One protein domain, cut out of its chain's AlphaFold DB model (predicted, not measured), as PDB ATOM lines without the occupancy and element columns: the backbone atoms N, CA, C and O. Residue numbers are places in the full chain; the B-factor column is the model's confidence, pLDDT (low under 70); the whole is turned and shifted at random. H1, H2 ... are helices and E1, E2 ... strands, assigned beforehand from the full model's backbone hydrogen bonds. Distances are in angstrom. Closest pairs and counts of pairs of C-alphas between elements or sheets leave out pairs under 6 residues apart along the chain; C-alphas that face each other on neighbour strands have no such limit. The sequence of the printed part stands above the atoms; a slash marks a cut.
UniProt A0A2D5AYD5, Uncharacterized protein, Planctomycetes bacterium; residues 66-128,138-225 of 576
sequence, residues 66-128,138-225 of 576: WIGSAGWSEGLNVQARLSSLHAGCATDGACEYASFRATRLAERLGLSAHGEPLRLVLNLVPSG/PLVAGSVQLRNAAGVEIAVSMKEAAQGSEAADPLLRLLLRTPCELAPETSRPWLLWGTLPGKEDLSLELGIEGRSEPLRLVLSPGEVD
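Overview. This is residues 66 to 128 and 138 to 225 of the 576 residues of an uncharacterized protein of Planctomycetes bacterium (UniProt A0A2D5AYD5). A closed barrel of eight antiparallel strands makes the body, running round as E1, E2, E3, E7, E5, E4, E8, E9 and back to E1, with the short strand E6 paired onto E4. The helix H1 sits outside this ring beside the beginning of E3, and the small helices H2 and H3 lie on the stretch between E5 and E6, H2 packing on the outside of the barrel. The printed part has 151 residues with three named helices and nine named strands, in the order E1 E2 H1 E3 E4 E5 H2 H3 E6 E7 E8 E9; its class is mixed, helices and strands. It is compact and rounded, with a radius of gyration of the C-alphas of 15.7 A and spans of 46 by 38 by 30 A.

Arrangement. Start with the hairpin of E1, residues 66 to 73, and E2, residues 76 to 84, where N 68 and O 80 are 3.0 A apart, within hydrogen-bond range. On the other side of E2 look for E3, residues 116 to 126, antiparallel at 161 degrees, with N 79 and O 123 at 2.8 A. Next round the ring is E7, residues 187 to 194, antiparallel to E3, with N 190 and O 120 at 2.7 A. E5, residues 153 to 157, is antiparallel to E7, with N 193 and O 156 at 3.0 A. E5 forms a hairpin with E4, residues 139 to 148, where N 154 and O 146 are 2.9 A apart. E4 bends by 74 degrees at residue 142, and its pairing is staggered: residues 139 to 141 pair with E6, residues 180 to 182, where N 182 and O 139 are 2.8 A apart, and residues 141 to 148 pair with E8, residues 202 to 208, where N 145 and O 205 are 2.9 A apart. E8 and E9, residues 215 to 222, form a hairpin, with N 204 and O 217 at 2.8 A. E9 closes the ring on E1, with N 220 and O 67 at 3.0 A. H1, residues 94 to 109, is on the barrel; its closest C-alpha pair with E3 is Ala 102 and Glu 116, 6.3 A apart. H2, residues 158 to 161, is outside the barrel at a height over the sheet of 7.3 A, and its closest C-alpha pair with E7 is Met 158 and Leu 192, at 5.2 A. H3, residues 170 to 175, is only just not on the barrel, with 4 pairs of C-alphas within 10 A. H2 and H3 are close but not clearly touching, with the C-alphas of Met 158 and Leu 175 at 7.5 A. In H1 and H3 every O i to N i+4 pair is within hydrogen-bond range; H2 is too short for such a pair.

Along the chain. Find C-alpha 66 at (116.994, 116.719, 87.407), where E1 begins; it is 22.8 A long, and E2 runs 26.7 A. E3, the longest strand, goes 32.2 A from C-alpha 116 at (106.170, 119.691, 97.829). E4 spans 24.4 A, E7 21.7 A, E8 18.7 A and E5 11.2 A. H1 runs 22.4 A. E9, 20.9 A, ends at C-alpha 222, (116.923, 117.288, 81.941).

Size, cuts and confidence. The C-alphas of Glu 74 and Gly 93 are the two farthest apart, at 47.5 A. Residues 129 to 137 are not printed, and C-alphas 128 and 138 stand 18.3 A apart across this cut, between E3 and E4. Of the links that are printed whole, none is long. The mean pLDDT of the printed part is 79.7; look for values under 70 at residues 87 to 102, 162 to 180 and 224 to 225.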
ATOM      1  N   TRP A  66     115.568 116.409  87.377       91.44
ATOM      2  CA  TRP A  66     116.994 116.719  87.407       91.44
ATOM      3  C   TRP A  66     117.792 115.427  87.504       91.44
ATOM      4  O   TRP A  66     117.398 114.502  88.223       91.44
ATOM      5  N   ILE A  67     118.916 115.366  86.797       92.62
ATOM      6  CA  ILE A  67     119.780 114.185  86.742       92.62
ATOM      7  C   ILE A  67     121.219 114.629  86.973       92.62
ATOM      8  O   ILE A  67     121.652 115.655  86.457       92.62
ATOM      9  N   GLY A  68     121.965 113.848  87.744       92.94
ATOM     10  CA  GLY A  68     123.390 114.066  87.945       92.94
ATOM     11  C   GLY A  68     124.124 112.770  88.236       92.94
ATOM     12  O   GLY A  68     123.520 111.750  88.581       92.94
ATOM     13  N   SER A  69     125.444 112.807  88.101       92.94
ATOM     14  CA  SER A  69     126.308 111.677  88.430       92.94
ATOM     15  C   SER A  69     127.623 112.140  89.040       92.94
ATOM     16  O   SER A  69     128.168 113.151  88.603       92.94
ATOM     17  N   ALA A  70     128.152 111.381  89.996       93.19
ATOM     18  CA  ALA A  70     129.470 111.609  90.581       93.19
ATOM     19  C   ALA A  70     130.208 110.287  90.804       93.19
ATOM     20  O   ALA A  70     129.588 109.268  91.109       93.19
ATOM     21  N   GLY A  71     131.534 110.315  90.671       89.94
ATOM     22  CA  GLY A  71     132.384 109.171  91.000       89.94
ATOM     23  C   GLY A  71     132.389 108.895  92.503       89.94
ATOM     24  O   GLY A  71     132.483 109.820  93.308       89.94
ATOM     25  N   TRP A  72     132.286 107.622  92.882       84.94
ATOM     26  CA  TRP A  72     132.297 107.173  94.279       84.94
ATOM     27  C   TRP A  72     133.635 106.547  94.686       84.94
ATOM     28  O   TRP A  72     134.270 106.978  95.658       84.94
ATOM     29  N   SER A  73     134.061 105.552  93.912       84.12
ATOM     30  CA  SER A  73     135.299 104.786  94.055       84.12
ATOM     31  C   SER A  73     135.850 104.450  92.667       84.12
ATOM     32  O   SER A  73     135.193 104.703  91.654       84.12
ATOM     33  N   GLU A  74     137.061 103.887  92.605       81.44
ATOM     34  CA  GLU A  74     137.597 103.334  91.360       81.44
ATOM     35  C   GLU A  74     136.625 102.282  90.819       81.44
ATOM     36  O   GLU A  74     136.514 101.197  91.378       81.44
ATOM     37  N   GLY A  75     135.889 102.608  89.755       82.06
ATOM     38  CA  GLY A  75     134.945 101.665  89.162       82.06
ATOM     39  C   GLY A  75     133.473 101.887  89.500       82.06
ATOM     40  O   GLY A  75     132.663 101.158  88.939       82.06
ATOM     41  N   LEU A  76     133.082 102.877  90.318       86.75
ATOM     42  CA  LEU A  76     131.671 103.148  90.639       86.75
ATOM     43  C   LEU A  76     131.290 104.625  90.506       86.75
ATOM     44  O   LEU A  76     131.987 105.519  90.985       86.75
ATOM     45  N   ASN A  77     130.107 104.863  89.944       89.81
ATOM     46  CA  ASN A  77     129.446 106.158  89.861       89.81
ATOM     47  C   ASN A  77     128.102 106.114  90.594       89.81
ATOM     48  O   ASN A  77     127.283 105.225  90.353       89.81
ATOM     49  N   VAL A  78     127.831 107.111  91.432       91.56
ATOM     50  CA  VAL A  78     126.478 107.373  91.932       91.56
ATOM     51  C   VAL A  78     125.744 108.187  90.883       91.56
ATOM     52  O   VAL A  78     126.201 109.260  90.499       91.56
ATOM     53  N   GLN A  79     124.601 107.690  90.432       93.31
ATOM     54  CA  GLN A  79     123.643 108.439  89.630       93.31
ATOM     55  C   GLN A  79     122.467 108.842  90.511       93.31
ATOM     56  O   GLN A  79     121.927 108.025  91.258       93.31
ATOM     57  N   ALA A  80     122.063 110.099  90.404       93.31
ATOM     58  CA  ALA A  80     120.941 110.659  91.130       93.31
ATOM     59  C   ALA A  80     119.902 111.190  90.148       93.31
ATOM     60  O   ALA A  80     120.236 111.847  89.161       93.31
ATOM     61  N   ARG A  81     118.631 110.926  90.447       91.81
ATOM     62  CA  ARG A  81     117.491 111.502  89.737       91.81
ATOM     63  C   ARG A  81     116.514 112.103  90.727       91.81
ATOM     64  O   ARG A  81     116.042 111.397  91.612       91.81
ATOM     65  N   LEU A  82     116.169 113.366  90.538       92.00
ATOM     66  CA  LEU A  82     115.217 114.092  91.368       92.00
ATOM     67  C   LEU A  82     113.993 114.488  90.542       92.00
ATOM     68  O   LEU A  82     114.127 115.032  89.449       92.00
ATOM     69  N   SER A  83     112.798 114.231  91.057       90.25
ATOM     70  CA  SER A  83     111.539 114.653  90.436       90.25
ATOM     71  C   SER A  83     110.493 114.973  91.498       90.25
ATOM     72  O   SER A  83     110.533 114.395  92.586       90.25
ATOM     73  N   SER A  84     109.506 115.813  91.180       87.38
ATOM     74  CA  SER A  84     108.303 115.915  92.021       87.38
ATOM     75  C   SER A  84     107.637 114.537  92.124       87.38
ATOM     76  O   SER A  84     107.585 113.786  91.143       87.38
ATOM     77  N   LEU A  85     107.134 114.166  93.307       82.38
ATOM     78  CA  LEU A  85     106.423 112.894  93.499       82.38
ATOM     79  C   LEU A  85     105.171 112.805  92.608       82.38
ATOM     80  O   LEU A  85     104.716 111.708  92.281       82.38
ATOM     81  N   HIS A  86     104.640 113.959  92.205       77.19
ATOM     82  CA  HIS A  86     103.436 114.101  91.393       77.19
ATOM     83  C   HIS A  86     103.724 114.386  89.915       77.19
ATOM     84  O   HIS A  86     102.785 114.582  89.138       77.19
ATOM     85  N   ALA A  87     104.997 114.369  89.508       68.38
ATOM     86  CA  ALA A  87     105.406 114.480  88.115       68.38
ATOM     87  C   ALA A  87     104.788 113.327  87.294       68.38
ATOM     88  O   ALA A  87     105.267 112.195  87.331       68.38
ATOM     89  N   GLY A  88     103.681 113.606  86.598       59.94
ATOM     90  CA  GLY A  88     102.917 112.633  85.803       59.94
ATOM     91  C   GLY A  88     101.407 112.606  86.068       59.94
ATOM     92  O   GLY A  88     100.672 112.076  85.244       59.94
ATOM     93  N   CYS A  89     100.919 113.209  87.157       54.91
ATOM     94  CA  CYS A  89      99.481 113.269  87.468       54.91
ATOM     95  C   CYS A  89      98.759 114.487  86.859       54.91
ATOM     96  O   CYS A  89      97.561 114.659  87.064       54.91
ATOM     97  N   ALA A  90      99.473 115.350  86.135       53.03
ATOM     98  CA  ALA A  90      98.973 116.672  85.767       53.03
ATOM     99  C   ALA A  90      97.925 116.697  84.639       53.03
ATOM    100  O   ALA A  90      97.315 117.739  84.421       53.03
ATOM    101  N   THR A  91      97.692 115.591  83.929       49.81
ATOM    102  CA  THR A  91      96.868 115.618  82.709       49.81
ATOM    103  C   THR A  91      95.364 115.416  82.920       49.81
ATOM    104  O   THR A  91      94.620 115.814  82.037       49.81
ATOM    105  N   ASP A  92      94.883 114.902  84.063       49.03
ATOM    106  CA  ASP A  92      93.471 114.466  84.198       49.03
ATOM    107  C   ASP A  92      92.826 114.785  85.565       49.03
ATOM    108  O   ASP A  92      92.379 113.894  86.288       49.03
ATOM    109  N   GLY A  93      92.809 116.054  85.996       51.12
ATOM    110  CA  GLY A  93      92.108 116.478  87.230       51.12
ATOM    111  C   GLY A  93      92.717 115.978  88.554       51.12
ATOM    112  O   GLY A  93      92.306 116.396  89.635       51.12
ATOM    113  N   ALA A  94      93.757 115.141  88.502       53.41
ATOM    114  CA  ALA A  94      94.470 114.629  89.671       53.41
ATOM    115  C   ALA A  94      95.388 115.672  90.354       53.41
ATOM    116  O   ALA A  94      95.882 115.414  91.454       53.41
ATOM    117  N   CYS A  95      95.572 116.861  89.761       55.34
ATOM    118  CA  CYS A  95      96.335 117.974  90.344       55.34
ATOM    119  C   CYS A  95      95.738 118.499  91.658       55.34
ATOM    120  O   CYS A  95      96.475 118.708  92.621       55.34
ATOM    121  N   GLU A  96      94.414 118.666  91.739       55.12
ATOM    122  CA  GLU A  96      93.763 119.154  92.966       55.12
ATOM    123  C   GLU A  96      93.907 118.144  94.111       55.12
ATOM    124  O   GLU A  96      94.158 118.505  95.261       55.12
ATOM    125  N   TYR A  97      93.833 116.854  93.781       53.22
ATOM    126  CA  TYR A  97      93.981 115.773  94.748       53.22
ATOM    127  C   TYR A  97      95.426 115.609  95.242       53.22
ATOM    128  O   TYR A  97      95.654 115.328  96.422       53.22
ATOM    129  N   ALA A  98      96.405 115.801  94.355       58.88
ATOM    130  CA  ALA A  98      97.824 115.797  94.700       58.88
ATOM    131  C   ALA A  98      98.180 116.971  95.627       58.88
ATOM    132  O   ALA A  98      98.780 116.750  96.680       58.88
ATOM    133  N   SER A  99      97.712 118.179  95.297       60.34
ATOM    134  CA  SER A  99      97.886 119.379  96.126       60.34
ATOM    135  C   SER A  99      97.263 119.201  97.516       60.34
ATOM    136  O   SER A  99      97.942 119.355  98.531       60.34
ATOM    137  N   PHE A 100      96.017 118.712  97.588       54.72
ATOM    138  CA  PHE A 100      95.336 118.429  98.856       54.72
ATOM    139  C   PHE A 100      96.093 117.427  99.746       54.72
ATOM    140  O   PHE A 100      96.161 117.586 100.969       54.72
ATOM    141  N   ARG A 101      96.673 116.376  99.150       63.75
ATOM    142  CA  ARG A 101      97.469 115.384  99.889       63.75
ATOM    143  C   ARG A 101      98.793 115.959 100.387       63.75
ATOM    144  O   ARG A 101      99.178 115.627 101.506       63.75
ATOM    145  N   ALA A 102      99.454 116.805  99.598       66.12
ATOM    146  CA  ALA A 102     100.681 117.480 100.006       66.12
ATOM    147  C   ALA A 102     100.424 118.426 101.190       66.12
ATOM    148  O   ALA A 102     101.131 118.331 102.188       66.12
ATOM    149  N   THR A 103      99.356 119.234 101.155       74.06
ATOM    150  CA  THR A 103      98.989 120.130 102.269       74.06
ATOM    151  C   THR A 103      98.718 119.361 103.559       74.06
ATOM    152  O   THR A 103      99.282 119.683 104.601       74.06
ATOM    153  N   ARG A 104      97.926 118.280 103.503       74.00
ATOM    154  CA  ARG A 104      97.664 117.458 104.698       74.00
ATOM    155  C   ARG A 104      98.899 116.739 105.221       74.00
ATOM    156  O   ARG A 104      99.000 116.510 106.424       74.00
ATOM    157  N   LEU A 105      99.804 116.327 104.333       73.19
ATOM    158  CA  LEU A 105     101.075 115.737 104.737       73.19
ATOM    159  C   LEU A 105     101.945 116.788 105.434       73.19
ATOM    160  O   LEU A 105     102.490 116.492 106.492       73.19
ATOM    161  N   ALA A 106     102.001 118.010 104.898       79.12
ATOM    162  CA  ALA A 106     102.733 119.120 105.493       79.12
ATOM    163  C   ALA A 106     102.212 119.461 106.893       79.12
ATOM    164  O   ALA A 106     102.978 119.433 107.851       79.12
ATOM    165  N   GLU A 107     100.899 119.672 107.030       78.88
ATOM    166  CA  GLU A 107     100.240 119.954 108.313       78.88
ATOM    167  C   GLU A 107     100.495 118.848 109.341       78.88
ATOM    168  O   GLU A 107     100.833 119.118 110.491       78.88
ATOM    169  N   ARG A 108     100.361 117.584 108.923       76.88
ATOM    170  CA  ARG A 108     100.531 116.428 109.808       76.88
ATOM    171  C   ARG A 108     101.971 116.253 110.283       76.88
ATOM    172  O   ARG A 108     102.188 115.777 111.394       76.88
ATOM    173  N   LEU A 109     102.939 116.584 109.434       73.94
ATOM    174  CA  LEU A 109     104.361 116.395 109.710       73.94
ATOM    175  C   LEU A 109     105.053 117.668 110.223       73.94
ATOM    176  O   LEU A 109     106.237 117.611 110.535       73.94
ATOM    177  N   GLY A 110     104.325 118.785 110.345       77.69
ATOM    178  CA  GLY A 110     104.889 120.076 110.744       77.69
ATOM    179  C   GLY A 110     105.842 120.669 109.701       77.69
ATOM    180  O   GLY A 110     106.738 121.430 110.055       77.69
ATOM    181  N   LEU A 111     105.685 120.294 108.430       80.44
ATOM    182  CA  LEU A 111     106.545 120.752 107.340       80.44
ATOM    183  C   LEU A 111     106.114 122.142 106.867       80.44
ATOM    184  O   LEU A 111     104.974 122.566 107.068       80.44
ATOM    185  N   SER A 112     107.020 122.853 106.195       79.62
ATOM    186  CA  SER A 112     106.701 124.160 105.621       79.62
ATOM    187  C   SER A 112     105.554 124.047 104.610       79.62
ATOM    188  O   SER A 112     105.556 123.183 103.731       79.62
ATOM    189  N   ALA A 113     104.587 124.963 104.707       76.88
ATOM    190  CA  ALA A 113     103.422 125.006 103.817       76.88
ATOM    191  C   ALA A 113     103.783 125.274 102.344       76.88
ATOM    192  O   ALA A 113     102.964 125.058 101.458       76.88
ATOM    193  N   HIS A 114     105.003 125.754 102.085       80.19
ATOM    194  CA  HIS A 114     105.472 126.149 100.760       80.19
ATOM    195  C   HIS A 114     106.256 125.057 100.016       80.19
ATOM    196  O   HIS A 114     106.742 125.336  98.928       80.19
ATOM    197  N   GLY A 115     106.400 123.847 100.570       84.19
ATOM    198  CA  GLY A 115     107.115 122.739  99.923       84.19
ATOM    199  C   GLY A 115     106.203 121.716  99.244       84.19
ATOM    200  O   GLY A 115     105.000 121.654  99.495       84.19
ATOM    201  N   GLU A 116     106.801 120.875  98.407       87.94
ATOM    202  CA  GLU A 116     106.170 119.691  97.829       87.94
ATOM    203  C   GLU A 116     106.999 118.425  98.127       87.94
ATOM    204  O   GLU A 116     108.207 118.505  98.392       87.94
ATOM    205  N   PRO A 117     106.376 117.233  98.109       87.62
ATOM    206  CA  PRO A 117     107.114 115.988  98.240       87.62
ATOM    207  C   PRO A 117     107.918 115.714  96.965       87.62
ATOM    208  O   PRO A 117     107.370 115.567  95.870       87.62
ATOM    209  N   LEU A 118     109.228 115.572  97.125       89.81
ATOM    210  CA  LEU A 118     110.158 115.243  96.054       89.81
ATOM    211  C   LEU A 118     110.616 113.795  96.187       89.81
ATOM    212  O   LEU A 118     110.824 113.279  97.285       89.81
ATOM    213  N   ARG A 119     110.814 113.136  95.050       90.06
ATOM    214  CA  ARG A 119     111.381 111.795  94.956       90.06
ATOM    215  C   ARG A 119     112.798 111.893  94.408       90.06
ATOM    216  O   ARG A 119     112.989 112.230  93.243       90.06
ATOM    217  N   LEU A 120     113.773 111.543  95.238       91.50
ATOM    218  CA  LEU A 120     115.160 111.326  94.837       91.50
ATOM    219  C   LEU A 120     115.380 109.824  94.633       91.50
ATOM    220  O   LEU A 120     115.000 109.019  95.472       91.50
ATOM    221  N   VAL A 121     115.981 109.410  93.529       89.69
ATOM    222  CA  VAL A 121     116.389 108.022  93.292       89.69
ATOM    223  C   VAL A 121     117.895 108.002  93.133       89.69
ATOM    224  O   VAL A 121     118.427 108.708  92.279       89.69
ATOM    225  N   LEU A 122     118.558 107.197  93.958       91.12
ATOM    226  CA  LEU A 122     119.997 106.974  93.899       91.12
ATOM    227  C   LEU A 122     120.270 105.577  93.344       91.12
ATOM    228  O   LEU A 122     119.624 104.613  93.766       91.12
ATOM    229  N   ASN A 123     121.231 105.498  92.429       88.06
ATOM    230  CA  ASN A 123     121.718 104.266  91.820       88.06
ATOM    231  C   ASN A 123     123.244 104.235  91.892       88.06
ATOM    232  O   ASN A 123     123.896 105.226  91.570       88.06
ATOM    233  N   LEU A 124     123.807 103.085  92.249       89.62
ATOM    234  CA  LEU A 124     125.247 102.847  92.208       89.62
ATOM    235  C   LEU A 124     125.569 102.015  90.959       89.62
ATOM    236  O   LEU A 124     125.125 100.871  90.842       89.62
ATOM    237  N   VAL A 125     126.271 102.616  89.997       88.31
ATOM    238  CA  VAL A 125     126.507 102.058  88.656       88.31
ATOM    239  C   VAL A 125     128.005 101.857  88.419       88.31
ATOM    240  O   VAL A 125     128.772 102.790  88.659       88.31
ATOM    241  N   PRO A 126     128.443 100.707  87.880       87.06
ATOM    242  CA  PRO A 126     129.834 100.501  87.494       87.06
ATOM    243  C   PRO A 126     130.315 101.515  86.448       87.06
ATOM    244  O   PRO A 126     129.707 101.687  85.388       87.06
ATOM    245  N   SER A 127     131.439 102.176  86.711       82.75
ATOM    246  CA  SER A 127     132.106 103.107  85.804       82.75
ATOM    247  C   SER A 127     132.967 102.342  84.784       82.75
ATOM    248  O   SER A 127     134.187 102.471  84.750       82.75
ATOM    249  N   GLY A 128     132.345 101.503  83.950       81.25
ATOM    250  CA  GLY A 128     133.020 100.840  82.827       81.25
ATOM    251  C   GLY A 128     132.599  99.391  82.585       81.25
ATOM    252  O   GLY A 128     132.174  98.678  83.485       81.25
ATOM    253  N   PRO A 138     128.727  98.338 100.515       83.19
ATOM    254  CA  PRO A 138     127.519  99.091 100.217       83.19
ATOM    255  C   PRO A 138     127.698 100.551 100.639       83.19
ATOM    256  O   PRO A 138     128.206 100.849 101.719       83.19
ATOM    257  N   LEU A 139     127.243 101.479  99.797       85.25
ATOM    258  CA  LEU A 139     127.256 102.897 100.139       85.25
ATOM    259  C   LEU A 139     126.122 103.164 101.132       85.25
ATOM    260  O   LEU A 139     124.947 103.018 100.795       85.25
ATOM    261  N   VAL A 140     126.469 103.558 102.356       88.44
ATOM    262  CA  VAL A 140     125.502 103.866 103.419       88.44
ATOM    263  C   VAL A 140     125.278 105.376 103.473       88.44
ATOM    264  O   VAL A 140     126.044 106.120 104.086       88.44
ATOM    265  N   ALA A 141     124.242 105.855 102.783       84.56
ATOM    266  CA  ALA A 141     123.887 107.275 102.794       84.56
ATOM    267  C   ALA A 141     123.112 107.619 104.080       84.56
ATOM    268  O   ALA A 141     122.031 107.076 104.330       84.56
ATOM    269  N   GLY A 142     123.675 108.514 104.896       81.81
ATOM    270  CA  GLY A 142     123.160 108.919 106.206       81.81
ATOM    271  C   GLY A 142     122.341 110.213 106.201       81.81
ATOM    272  O   GLY A 142     121.371 110.313 106.954       81.81
ATOM    273  N   SER A 143     122.690 111.178 105.345       87.62
ATOM    274  CA  SER A 143     121.961 112.446 105.190       87.62
ATOM    275  C   SER A 143     121.941 112.909 103.736       87.62
ATOM    276  O   SER A 143     122.797 112.530 102.934       87.62
ATOM    277  N   VAL A 144     120.932 113.708 103.387       89.88
ATOM    278  CA  VAL A 144     120.745 114.239 102.035       89.88
ATOM    279  C   VAL A 144     120.320 115.691 102.127       89.88
ATOM    280  O   VAL A 144     119.246 115.984 102.652       89.88
ATOM    281  N   GLN A 145     121.140 116.577 101.568       91.44
ATOM    282  CA  GLN A 145     120.843 118.000 101.450       91.44
ATOM    283  C   GLN A 145     120.825 118.401  99.984       91.44
ATOM    284  O   GLN A 145     121.698 118.013  99.207       91.44
ATOM    285  N   LEU A 146     119.828 119.190  99.606       92.50
ATOM    286  CA  LEU A 146     119.706 119.724  98.262       92.50
ATOM    287  C   LEU A 146     119.807 121.247  98.322       92.50
ATOM    288  O   LEU A 146     119.033 121.899  99.025       92.50
ATOM    289  N   ARG A 147     120.757 121.808  97.576       94.12
ATOM    290  CA  ARG A 147     121.031 123.246  97.507       94.12
ATOM    291  C   ARG A 147     120.866 123.755  96.078       94.12
ATOM    292  O   ARG A 147     121.132 123.023  95.129       94.12
ATOM    293  N   ASN A 148     120.450 125.005  95.913       93.12
ATOM    294  CA  ASN A 148     120.481 125.676  94.610       93.12
ATOM    295  C   ASN A 148     121.897 126.183  94.270       93.12
ATOM    296  O   ASN A 148     122.823 126.073  95.079       93.12
ATOM    297  N   ALA A 149     122.063 126.789  93.092       88.50
ATOM    298  CA  ALA A 149     123.333 127.370  92.645       88.50
ATOM    299  C   ALA A 149     123.897 128.463  93.582       88.50
ATOM    300  O   ALA A 149     125.106 128.682  93.617       88.50
ATOM    301  N   ALA A 150     123.046 129.125  94.375       89.88
ATOM    302  CA  ALA A 150     123.455 130.110  95.379       89.88
ATOM    303  C   ALA A 150     123.876 129.482  96.726       89.88
ATOM    304  O   ALA A 150     124.205 130.204  97.666       89.88
ATOM    305  N   GLY A 151     123.847 128.149  96.848       89.38
ATOM    306  CA  GLY A 151     124.160 127.421  98.082       89.38
ATOM    307  C   GLY A 151     123.033 127.422  99.122       89.38
ATOM    308  O   GLY A 151     123.216 126.889 100.222       89.38
ATOM    309  N   VAL A 152     121.868 127.985  98.785       90.38
ATOM    310  CA  VAL A 152     120.680 128.002  99.647       90.38
ATOM    311  C   VAL A 152     120.040 126.623  99.633       90.38
ATOM    312  O   VAL A 152     119.845 126.026  98.575       90.38
ATOM    313  N   GLU A 153     119.723 126.116 100.816       90.25
ATOM    314  CA  GLU A 153     119.047 124.837 100.998       90.25
ATOM    315  C   GLU A 153     117.595 124.925 100.514       90.25
ATOM    316  O   GLU A 153     116.838 125.790 100.952       90.25
ATOM    317  N   ILE A 154     117.227 124.044  99.583       89.38
ATOM    318  CA  ILE A 154     115.911 124.038  98.927       89.38
ATOM    319  C   ILE A 154     115.075 122.809  99.279       89.38
ATOM    320  O   ILE A 154     113.849 122.862  99.198       89.38
ATOM    321  N   ALA A 155     115.717 121.708  99.678       87.25
ATOM    322  CA  ALA A 155     115.037 120.524 100.179       87.25
ATOM    323  C   ALA A 155     115.907 119.776 101.189       87.25
ATOM    324  O   ALA A 155     117.129 119.685 101.044       87.25
ATOM    325  N   VAL A 156     115.235 119.181 102.169       82.38
ATOM    326  CA  VAL A 156     115.835 118.337 103.206       82.38
ATOM    327  C   VAL A 156     115.220 116.951 103.182       82.38
ATOM    328  O   VAL A 156     114.117 116.740 102.660       82.38
ATOM    329  N   SER A 157     115.922 115.985 103.769       82.56
ATOM    330  CA  SER A 157     115.328 114.675 103.999       82.56
ATOM    331  C   SER A 157     114.073 114.817 104.867       82.56
ATOM    332  O   SER A 157     114.044 115.587 105.826       82.56
ATOM    333  N   MET A 158     113.026 114.037 104.579       77.56
ATOM    334  CA  MET A 158     111.817 114.032 105.419       77.56
ATOM    335  C   MET A 158     112.124 113.702 106.890       77.56
ATOM    336  O   MET A 158     111.382 114.101 107.780       77.56
ATOM    337  N   LYS A 159     113.237 113.001 107.154       75.56
ATOM    338  CA  LYS A 159     113.727 112.687 108.502       75.56
ATOM    339  C   LYS A 159     114.195 113.923 109.254       75.56
ATOM    340  O   LYS A 159     113.887 114.052 110.432       75.56
ATOM    341  N   GLU A 160     114.941 114.794 108.589       77.06
ATOM    342  CA  GLU A 160     115.399 116.064 109.155       77.06
ATOM    343  C   GLU A 160     114.243 117.060 109.244       77.06
ATOM    344  O   GLU A 160     114.065 117.699 110.275       77.06
ATOM    345  N   ALA A 161     113.392 117.105 108.219       70.31
ATOM    346  CA  ALA A 161     112.237 117.994 108.172       70.31
ATOM    347  C   ALA A 161     111.189 117.692 109.262       70.31
ATOM    348  O   ALA A 161     110.507 118.596 109.729       70.31
ATOM    349  N   ALA A 162     111.071 116.427 109.682       67.38
ATOM    350  CA  ALA A 162     110.133 115.985 110.714       67.38
ATOM    351  C   ALA A 162     110.708 116.025 112.148       67.38
ATOM    352  O   ALA A 162     110.065 115.509 113.070       67.38
ATOM    353  N   GLN A 163     111.903 116.597 112.367       66.75
ATOM    354  CA  GLN A 163     112.501 116.724 113.704       66.75
ATOM    355  C   GLN A 163     111.654 117.659 114.583       66.75
ATOM    356  O   GLN A 163     111.770 118.877 114.527       66.75
ATOM    357  N   GLY A 164     110.768 117.066 115.388       64.12
ATOM    358  CA  GLY A 164     109.814 117.770 116.252       64.12
ATOM    359  C   GLY A 164     108.413 117.149 116.257       64.12
ATOM    360  O   GLY A 164     107.657 117.364 117.200       64.12
ATOM    361  N   SER A 165     108.078 116.330 115.254       59.44
ATOM    362  CA  SER A 165     106.833 115.555 115.225       59.44
ATOM    363  C   SER A 165     107.019 114.239 115.994       59.44
ATOM    364  O   SER A 165     107.985 113.509 115.759       59.44
ATOM    365  N   GLU A 166     106.136 113.943 116.956       52.66
ATOM    366  CA  GLU A 166     106.217 112.741 117.797       52.66
ATOM    367  C   GLU A 166     106.404 111.464 116.951       52.66
ATOM    368  O   GLU A 166     105.633 111.171 116.035       52.66
ATOM    369  N   ALA A 167     107.397 110.642 117.319       52.75
ATOM    370  CA  ALA A 167     107.828 109.393 116.667       52.75
ATOM    371  C   ALA A 167     106.775 108.249 116.616       52.75
ATOM    372  O   ALA A 167     107.108 107.070 116.406       52.75
ATOM    373  N   ALA A 168     105.502 108.575 116.836       51.56
ATOM    374  CA  ALA A 168     104.367 107.668 116.898       51.56
ATOM    375  C   ALA A 168     103.636 107.487 115.555       51.56
ATOM    376  O   ALA A 168     102.766 106.619 115.471       51.56
ATOM    377  N   ASP A 169     103.968 108.245 114.501       63.25
ATOM    378  CA  ASP A 169     103.299 108.079 113.208       63.25
ATOM    379  C   ASP A 169     103.868 106.883 112.403       63.25
ATOM    380  O   ASP A 169     105.032 106.901 111.987       63.25
ATOM    381  N   PRO A 170     103.076 105.828 112.134       62.09
ATOM    382  CA  PRO A 170     103.519 104.689 111.331       62.09
ATOM    383  C   PRO A 170     103.824 105.056 109.870       62.09
ATOM    384  O   PRO A 170     104.631 104.366 109.244       62.09
ATOM    385  N   LEU A 171     103.233 106.133 109.330       59.00
ATOM    386  CA  LEU A 171     103.626 106.665 108.022       59.00
ATOM    387  C   LEU A 171     105.025 107.272 108.093       59.00
ATOM    388  O   LEU A 171     105.848 106.919 107.258       59.00
ATOM    389  N   LEU A 172     105.346 108.069 109.122       61.91
ATOM    390  CA  LEU A 172     106.725 108.523 109.338       61.91
ATOM    391  C   LEU A 172     107.666 107.323 109.446       61.91
ATOM    392  O   LEU A 172     108.655 107.288 108.744       61.91
ATOM    393  N   ARG A 173     107.353 106.264 110.197       64.00
ATOM    394  CA  ARG A 173     108.251 105.087 110.267       64.00
ATOM    395  C   ARG A 173     108.474 104.365 108.931       64.00
ATOM    396  O   ARG A 173     109.528 103.762 108.743       64.00
ATOM    397  N   LEU A 174     107.501 104.393 108.020       58.91
ATOM    398  CA  LEU A 174     107.646 103.849 106.663       58.91
ATOM    399  C   LEU A 174     108.470 104.771 105.758       58.91
ATOM    400  O   LEU A 174     109.256 104.276 104.953       58.91
ATOM    401  N   LEU A 175     108.298 106.085 105.907       60.91
ATOM    402  CA  LEU A 175     108.959 107.121 105.109       60.91
ATOM    403  C   LEU A 175     110.368 107.472 105.624       60.91
ATOM    404  O   LEU A 175     111.211 107.903 104.849       60.91
ATOM    405  N   LEU A 176     110.624 107.255 106.915       61.22
ATOM    406  CA  LEU A 176     111.849 107.578 107.653       61.22
ATOM    407  C   LEU A 176     112.743 106.357 107.900       61.22
ATOM    408  O   LEU A 176     113.540 106.367 108.844       61.22
ATOM    409  N   ARG A 177     112.597 105.273 107.123       57.25
ATOM    410  CA  ARG A 177     113.495 104.126 107.296       57.25
ATOM    411  C   ARG A 177     114.954 104.591 107.181       57.25
ATOM    412  O   ARG A 177     115.303 105.370 106.301       57.25
ATOM    413  N   THR A 178     115.722 104.128 108.165       55.28
ATOM    414  CA  THR A 178     117.151 104.301 108.470       55.28
ATOM    415  C   THR A 178     118.064 104.063 107.252       55.28
ATOM    416  O   THR A 178     117.549 103.618 106.226       55.28
ATOM    417  N   PRO A 179     119.372 104.409 107.321       60.81
ATOM    418  CA  PRO A 179     120.204 104.682 106.149       60.81
ATOM    419  C   PRO A 179     120.055 103.634 105.050       60.81
ATOM    420  O   PRO A 179     120.012 102.429 105.299       60.81
ATOM    421  N   CYS A 180     119.930 104.116 103.818       69.62
ATOM    422  CA  CYS A 180     119.806 103.225 102.679       69.62
ATOM    423  C   CYS A 180     121.193 102.720 102.309       69.62
ATOM    424  O   CYS A 180     121.986 103.467 101.740       69.62
ATOM    425  N   GLU A 181     121.443 101.445 102.589       81.69
ATOM    426  CA  GLU A 181     122.493 100.686 101.921       81.69
ATOM    427  C   GLU A 181     122.170 100.625 100.421       81.69
ATOM    428  O   GLU A 181     121.183 100.014  99.985       81.69
ATOM    429  N   LEU A 182     122.984 101.322  99.635       81.81
ATOM    430  CA  LEU A 182     123.004 101.274  98.183       81.81
ATOM    431  C   LEU A 182     124.039 100.232  97.770       81.81
ATOM    432  O   LEU A 182     125.242 100.490  97.775       81.81
ATOM    433  N   ALA A 183     123.557  99.041  97.425       83.88
ATOM    434  CA  ALA A 183     124.374  98.027  96.779       83.88
ATOM    435  C   ALA A 183     124.495  98.327  95.270       83.88
ATOM    436  O   ALA A 183     123.578  98.942  94.701       83.88
ATOM    437  N   PRO A 184     125.573  97.880  94.603       80.44
ATOM    438  CA  PRO A 184     125.700  97.970  93.152       80.44
ATOM    439  C   PRO A 184     124.448  97.440  92.444       80.44
ATOM    440  O   PRO A 184     123.861  96.446  92.868       80.44
ATOM    441  N   GLU A 185     124.012  98.136  91.392       76.19
ATOM    442  CA  GLU A 185     122.817  97.797  90.598       76.19
ATOM    443  C   GLU A 185     121.475  97.852  91.356       76.19
ATOM    444  O   GLU A 185     120.429  97.519  90.795       76.19
ATOM    445  N   THR A 186     121.457  98.323  92.609       78.00
ATOM    446  CA  THR A 186     120.211  98.565  93.346       78.00
ATOM    447  C   THR A 186     119.791 100.028  93.268       78.00
ATOM    448  O   THR A 186     120.606 100.943  93.373       78.00
ATOM    449  N   SER A 187     118.485 100.247  93.100       79.94
ATOM    450  CA  SER A 187     117.869 101.573  93.143       79.94
ATOM    451  C   SER A 187     117.114 101.760  94.451       79.94
ATOM    452  O   SER A 187     116.254 100.934  94.787       79.94
ATOM    453  N   ARG A 188     117.358 102.858  95.170       78.75
ATOM    454  CA  ARG A 188     116.606 103.189  96.392       78.75
ATOM    455  C   ARG A 188     115.943 104.561  96.262       78.75
ATOM    456  O   ARG A 188     116.646 105.550  96.055       78.75
ATOM    457  N   PRO A 189     114.603 104.647  96.367       84.12
ATOM    458  CA  PRO A 189     113.920 105.928  96.413       84.12
ATOM    459  C   PRO A 189     114.050 106.557  97.804       84.12
ATOM    460  O   PRO A 189     113.889 105.890  98.821       84.12
ATOM    461  N   TRP A 190     114.284 107.858  97.809       86.69
ATOM    462  CA  TRP A 190     114.314 108.760  98.946       86.69
ATOM    463  C   TRP A 190     113.217 109.801  98.759       86.69
ATOM    464  O   TRP A 190     112.941 110.240  97.639       86.69
ATOM    465  N   LEU A 191     112.583 110.188  99.861       86.44
ATOM    466  CA  LEU A 191     111.581 111.244  99.869       86.44
ATOM    467  C   LEU A 191     112.156 112.470 100.563       86.44
ATOM    468  O   LEU A 191     112.586 112.405 101.718       86.44
ATOM    469  N   LEU A 192     112.166 113.574  99.828       89.44
ATOM    470  CA  LEU A 192     112.588 114.880 100.312       89.44
ATOM    471  C   LEU A 192     111.365 115.796 100.393       89.44
ATOM    472  O   LEU A 192     110.353 115.556  99.730       89.44
ATOM    473  N   TRP A 193     111.469 116.844 101.199       88.44
ATOM    474  CA  TRP A 193     110.482 117.917 101.248       88.44
ATOM    475  C   TRP A 193     111.161 119.236 100.912       88.44
ATOM    476  O   TRP A 193     112.161 119.584 101.544       88.44
ATOM    477  N   GLY A 194     110.642 119.957  99.921       91.12
ATOM    478  CA  GLY A 194     111.255 121.211  99.496       91.12
ATOM    479  C   GLY A 194     110.611 121.841  98.274       91.12
ATOM    480  O   GLY A 194     109.554 121.406  97.821       91.12
ATOM    481  N   THR A 195     111.256 122.876  97.749       89.38
ATOM    482  CA  THR A 195     110.839 123.586  96.538       89.38
ATOM    483  C   THR A 195     111.866 123.385  95.436       89.38
ATOM    484  O   THR A 195     113.063 123.576  95.640       89.38
ATOM    485  N   LEU A 196     111.413 122.994  94.248       86.25
ATOM    486  CA  LEU A 196     112.292 122.884  93.088       86.25
ATOM    487  C   LEU A 196     112.430 124.256  92.408       86.25
ATOM    488  O   LEU A 196     111.423 124.807  91.955       86.25
ATOM    489  N   PRO A 197     113.643 124.830  92.313       80.50
ATOM    490  CA  PRO A 197     113.871 126.017  91.501       80.50
ATOM    491  C   PRO A 197     113.806 125.617  90.023       80.50
ATOM    492  O   PRO A 197     114.420 124.639  89.616       80.50
ATOM    493  N   GLY A 198     113.049 126.367  89.220       83.06
ATOM    494  CA  GLY A 198     112.627 125.987  87.864       83.06
ATOM    495  C   GLY A 198     113.682 125.312  86.970       83.06
ATOM    496  O   GLY A 198     113.624 124.108  86.766       83.06
ATOM    497  N   LYS A 199     114.600 126.071  86.360       85.50
ATOM    498  CA  LYS A 199     115.576 125.553  85.369       85.50
ATOM    499  C   LYS A 199     117.030 125.676  85.833       85.50
ATOM    500  O   LYS A 199     117.931 125.791  85.010       85.50
ATOM    501  N   GLU A 200     117.257 125.714  87.139       90.50
ATOM    502  CA  GLU A 200     118.596 125.894  87.701       90.50
ATOM    503  C   GLU A 200     119.252 124.547  88.020       90.50
ATOM    504  O   GLU A 200     118.565 123.567  88.333       90.50
ATOM    505  N   ASP A 201     120.585 124.512  87.950       91.75
ATOM    506  CA  ASP A 201     121.379 123.392  88.451       91.75
ATOM    507  C   ASP A 201     121.269 123.307  89.978       91.75
ATOM    508  O   ASP A 201     121.251 124.316  90.694       91.75
ATOM    509  N   LEU A 202     121.232 122.077  90.482       94.00
ATOM    510  CA  LEU A 202     121.119 121.773  91.901       94.00
ATOM    511  C   LEU A 202     122.377 121.074  92.396       94.00
ATOM    512  O   LEU A 202     122.913 120.197  91.728       94.00
ATOM    513  N   SER A 203     122.822 121.408  93.601       94.88
ATOM    514  CA  SER A 203     123.886 120.690  94.294       94.88
ATOM    515  C   SER A 203     123.269 119.736  95.311       94.88
ATOM    516  O   SER A 203     122.691 120.163  96.309       94.88
ATOM    517  N   LEU A 204     123.402 118.437  95.065       94.69
ATOM    518  CA  LEU A 204     123.015 117.368  95.976       94.69
ATOM    519  C   LEU A 204     124.233 116.950  96.808       94.69
ATOM    520  O   LEU A 204     125.212 116.442  96.264       94.69
ATOM    521  N   GLU A 205     124.165 117.145  98.120       94.69
ATOM    522  CA  GLU A 205     125.184 116.707  99.075       94.69
ATOM    523  C   GLU A 205     124.682 115.457  99.812       94.69
ATOM    524  O   GLU A 205     123.684 115.500 100.536       94.69
ATOM    525  N   LEU A 206     125.366 114.328  99.613       91.75
ATOM    526  CA  LEU A 206     125.084 113.062 100.287       91.75
ATOM    527  C   LEU A 206     126.098 112.860 101.417       91.75
ATOM    528  O   LEU A 206     127.286 112.651 101.163       91.75
ATOM    529  N   GLY A 207     125.638 112.904 102.666       90.62
ATOM    530  CA  GLY A 207     126.445 112.499 103.814       90.62
ATOM    531  C   GLY A 207     126.555 110.980 103.840       90.62
ATOM    532  O   GLY A 207     125.536 110.295 103.894       90.62
ATOM    533  N   ILE A 208     127.775 110.449 103.781       89.88
ATOM    534  CA  ILE A 208     128.025 109.005 103.711       89.88
ATOM    535  C   ILE A 208     128.716 108.560 104.991       89.88
ATOM    536  O   ILE A 208     129.683 109.183 105.434       89.88
ATOM    537  N   GLU A 209     128.201 107.493 105.595       89.62
ATOM    538  CA  GLU A 209     128.759 106.944 106.825       89.62
ATOM    539  C   GLU A 209     130.214 106.506 106.592       89.62
ATOM    540  O   GLU A 209     130.526 105.827 105.616       89.62
ATOM    541  N   GLY A 210     131.126 106.957 107.457       87.50
ATOM    542  CA  GLY A 210     132.557 106.656 107.345       87.50
ATOM    543  C   GLY A 210     133.388 107.618 106.483       87.50
ATOM    544  O   GLY A 210     134.608 107.468 106.449       87.50
ATOM    545  N   ARG A 211     132.796 108.638 105.838       89.00
ATOM    546  CA  ARG A 211     133.546 109.719 105.164       89.00
ATOM    547  C   ARG A 211     133.392 111.062 105.876       89.00
ATOM    548  O   ARG A 211     132.318 111.405 106.357       89.00
ATOM    549  N   SER A 212     134.477 111.839 105.917       88.25
ATOM    550  CA  SER A 212     134.490 113.192 106.494       88.25
ATOM    551  C   SER A 212     133.905 114.255 105.561       88.25
ATOM    552  O   SER A 212     133.434 115.282 106.037       88.25
ATOM    553  N   GLU A 213     133.940 114.020 104.247       93.38
ATOM    554  CA  GLU A 213     133.403 114.934 103.237       93.38
ATOM    555  C   GLU A 213     132.171 114.324 102.552       93.38
ATOM    556  O   GLU A 213     132.199 113.139 102.192       93.38
ATOM    557  N   PRO A 214     131.087 115.101 102.362       93.06
ATOM    558  CA  PRO A 214     129.901 114.627 101.662       93.06
ATOM    559  C   PRO A 214     130.190 114.427 100.170       93.06
ATOM    560  O   PRO A 214     130.937 115.190  99.553       93.06
ATOM    561  N   LEU A 215     129.549 113.430  99.562       93.50
ATOM    562  CA  LEU A 215     129.585 113.257  98.113       93.50
ATOM    563  C   LEU A 215     128.704 114.325  97.463       93.50
ATOM    564  O   LEU A 215     127.501 114.381  97.719       93.50
ATOM    565  N   ARG A 216     129.304 115.159  96.614       95.44
ATOM    566  CA  ARG A 216     128.606 116.229  95.896       95.44
ATOM    567  C   ARG A 216     128.260 115.800  94.477       95.44
ATOM    568  O   ARG A 216     129.143 115.398  93.723       95.44
ATOM    569  N   LEU A 217     126.988 115.922  94.111       95.25
ATOM    570  CA  LEU A 217     126.491 115.723  92.752       95.25
ATOM    571  C   LEU A 217     125.868 117.022  92.251       95.25
ATOM    572  O   LEU A 217     125.051 117.622  92.944       95.25
ATOM    573  N   VAL A 218     126.213 117.426  91.031       95.50
ATOM    574  CA  VAL A 218     125.499 118.498  90.329       95.50
ATOM    575  C   VAL A 218     124.371 117.848  89.533       95.50
ATOM    576  O   VAL A 218     124.632 116.996  88.685       95.50
ATOM    577  N   LEU A 219     123.124 118.190  89.859       94.00
ATOM    578  CA  LEU A 219     121.938 117.752  89.137       94.00
ATOM    579  C   LEU A 219     121.520 118.859  88.173       94.00
ATOM    580  O   LEU A 219     121.110 119.934  88.610       94.00
ATOM    581  N   SER A 220     121.571 118.574  86.881       92.06
ATOM    582  CA  SER A 220     121.120 119.510  85.857       92.06
ATOM    583  C   SER A 220     119.687 119.199  85.430       92.06
ATOM    584  O   SER A 220     119.292 118.023  85.429       92.06
ATOM    585  N   PRO A 221     118.884 120.222  85.085       91.12
ATOM    586  CA  PRO A 221     117.544 120.015  84.553       91.12
ATOM    587  C   PRO A 221     117.643 119.252  83.229       91.12
ATOM    588  O   PRO A 221     118.360 119.660  82.316       91.12
ATOM    589  N   GLY A 222     116.930 118.134  83.130       82.31
ATOM    590  CA  GLY A 222     116.923 117.288  81.941       82.31
ATOM    591  C   GLY A 222     115.504 117.046  81.446       82.31
ATOM    592  O   GLY A 222     114.603 116.733  82.233       82.31
ATOM    593  N   GLU A 223     115.302 117.147  80.132       70.25
ATOM    594  CA  GLU A 223     114.145 116.519  79.503       70.25
ATOM    595  C   GLU A 223     114.363 115.010  79.538       70.25
ATOM    596  O   GLU A 223     115.333 114.483  78.998       70.25
ATOM    597  N   VAL A 224     113.477 114.305  80.238       62.69
ATOM    598  CA  VAL A 224     113.462 112.848  80.172       62.69
ATOM    599  C   VAL A 224     112.836 112.500  78.845       62.69
ATOM    600  O   VAL A 224     111.615 112.611  78.702       62.69
ATOM    601  N   ASP A 225     113.653 112.057  77.898       58.19
ATOM    602  CA  ASP A 225     113.111 111.356  76.753       58.19
ATOM    603  C   ASP A 225     112.330 110.147  77.292       58.19
ATOM    604  O   ASP A 225     112.857 109.317  78.042       58.19
TER     605      ASP A 225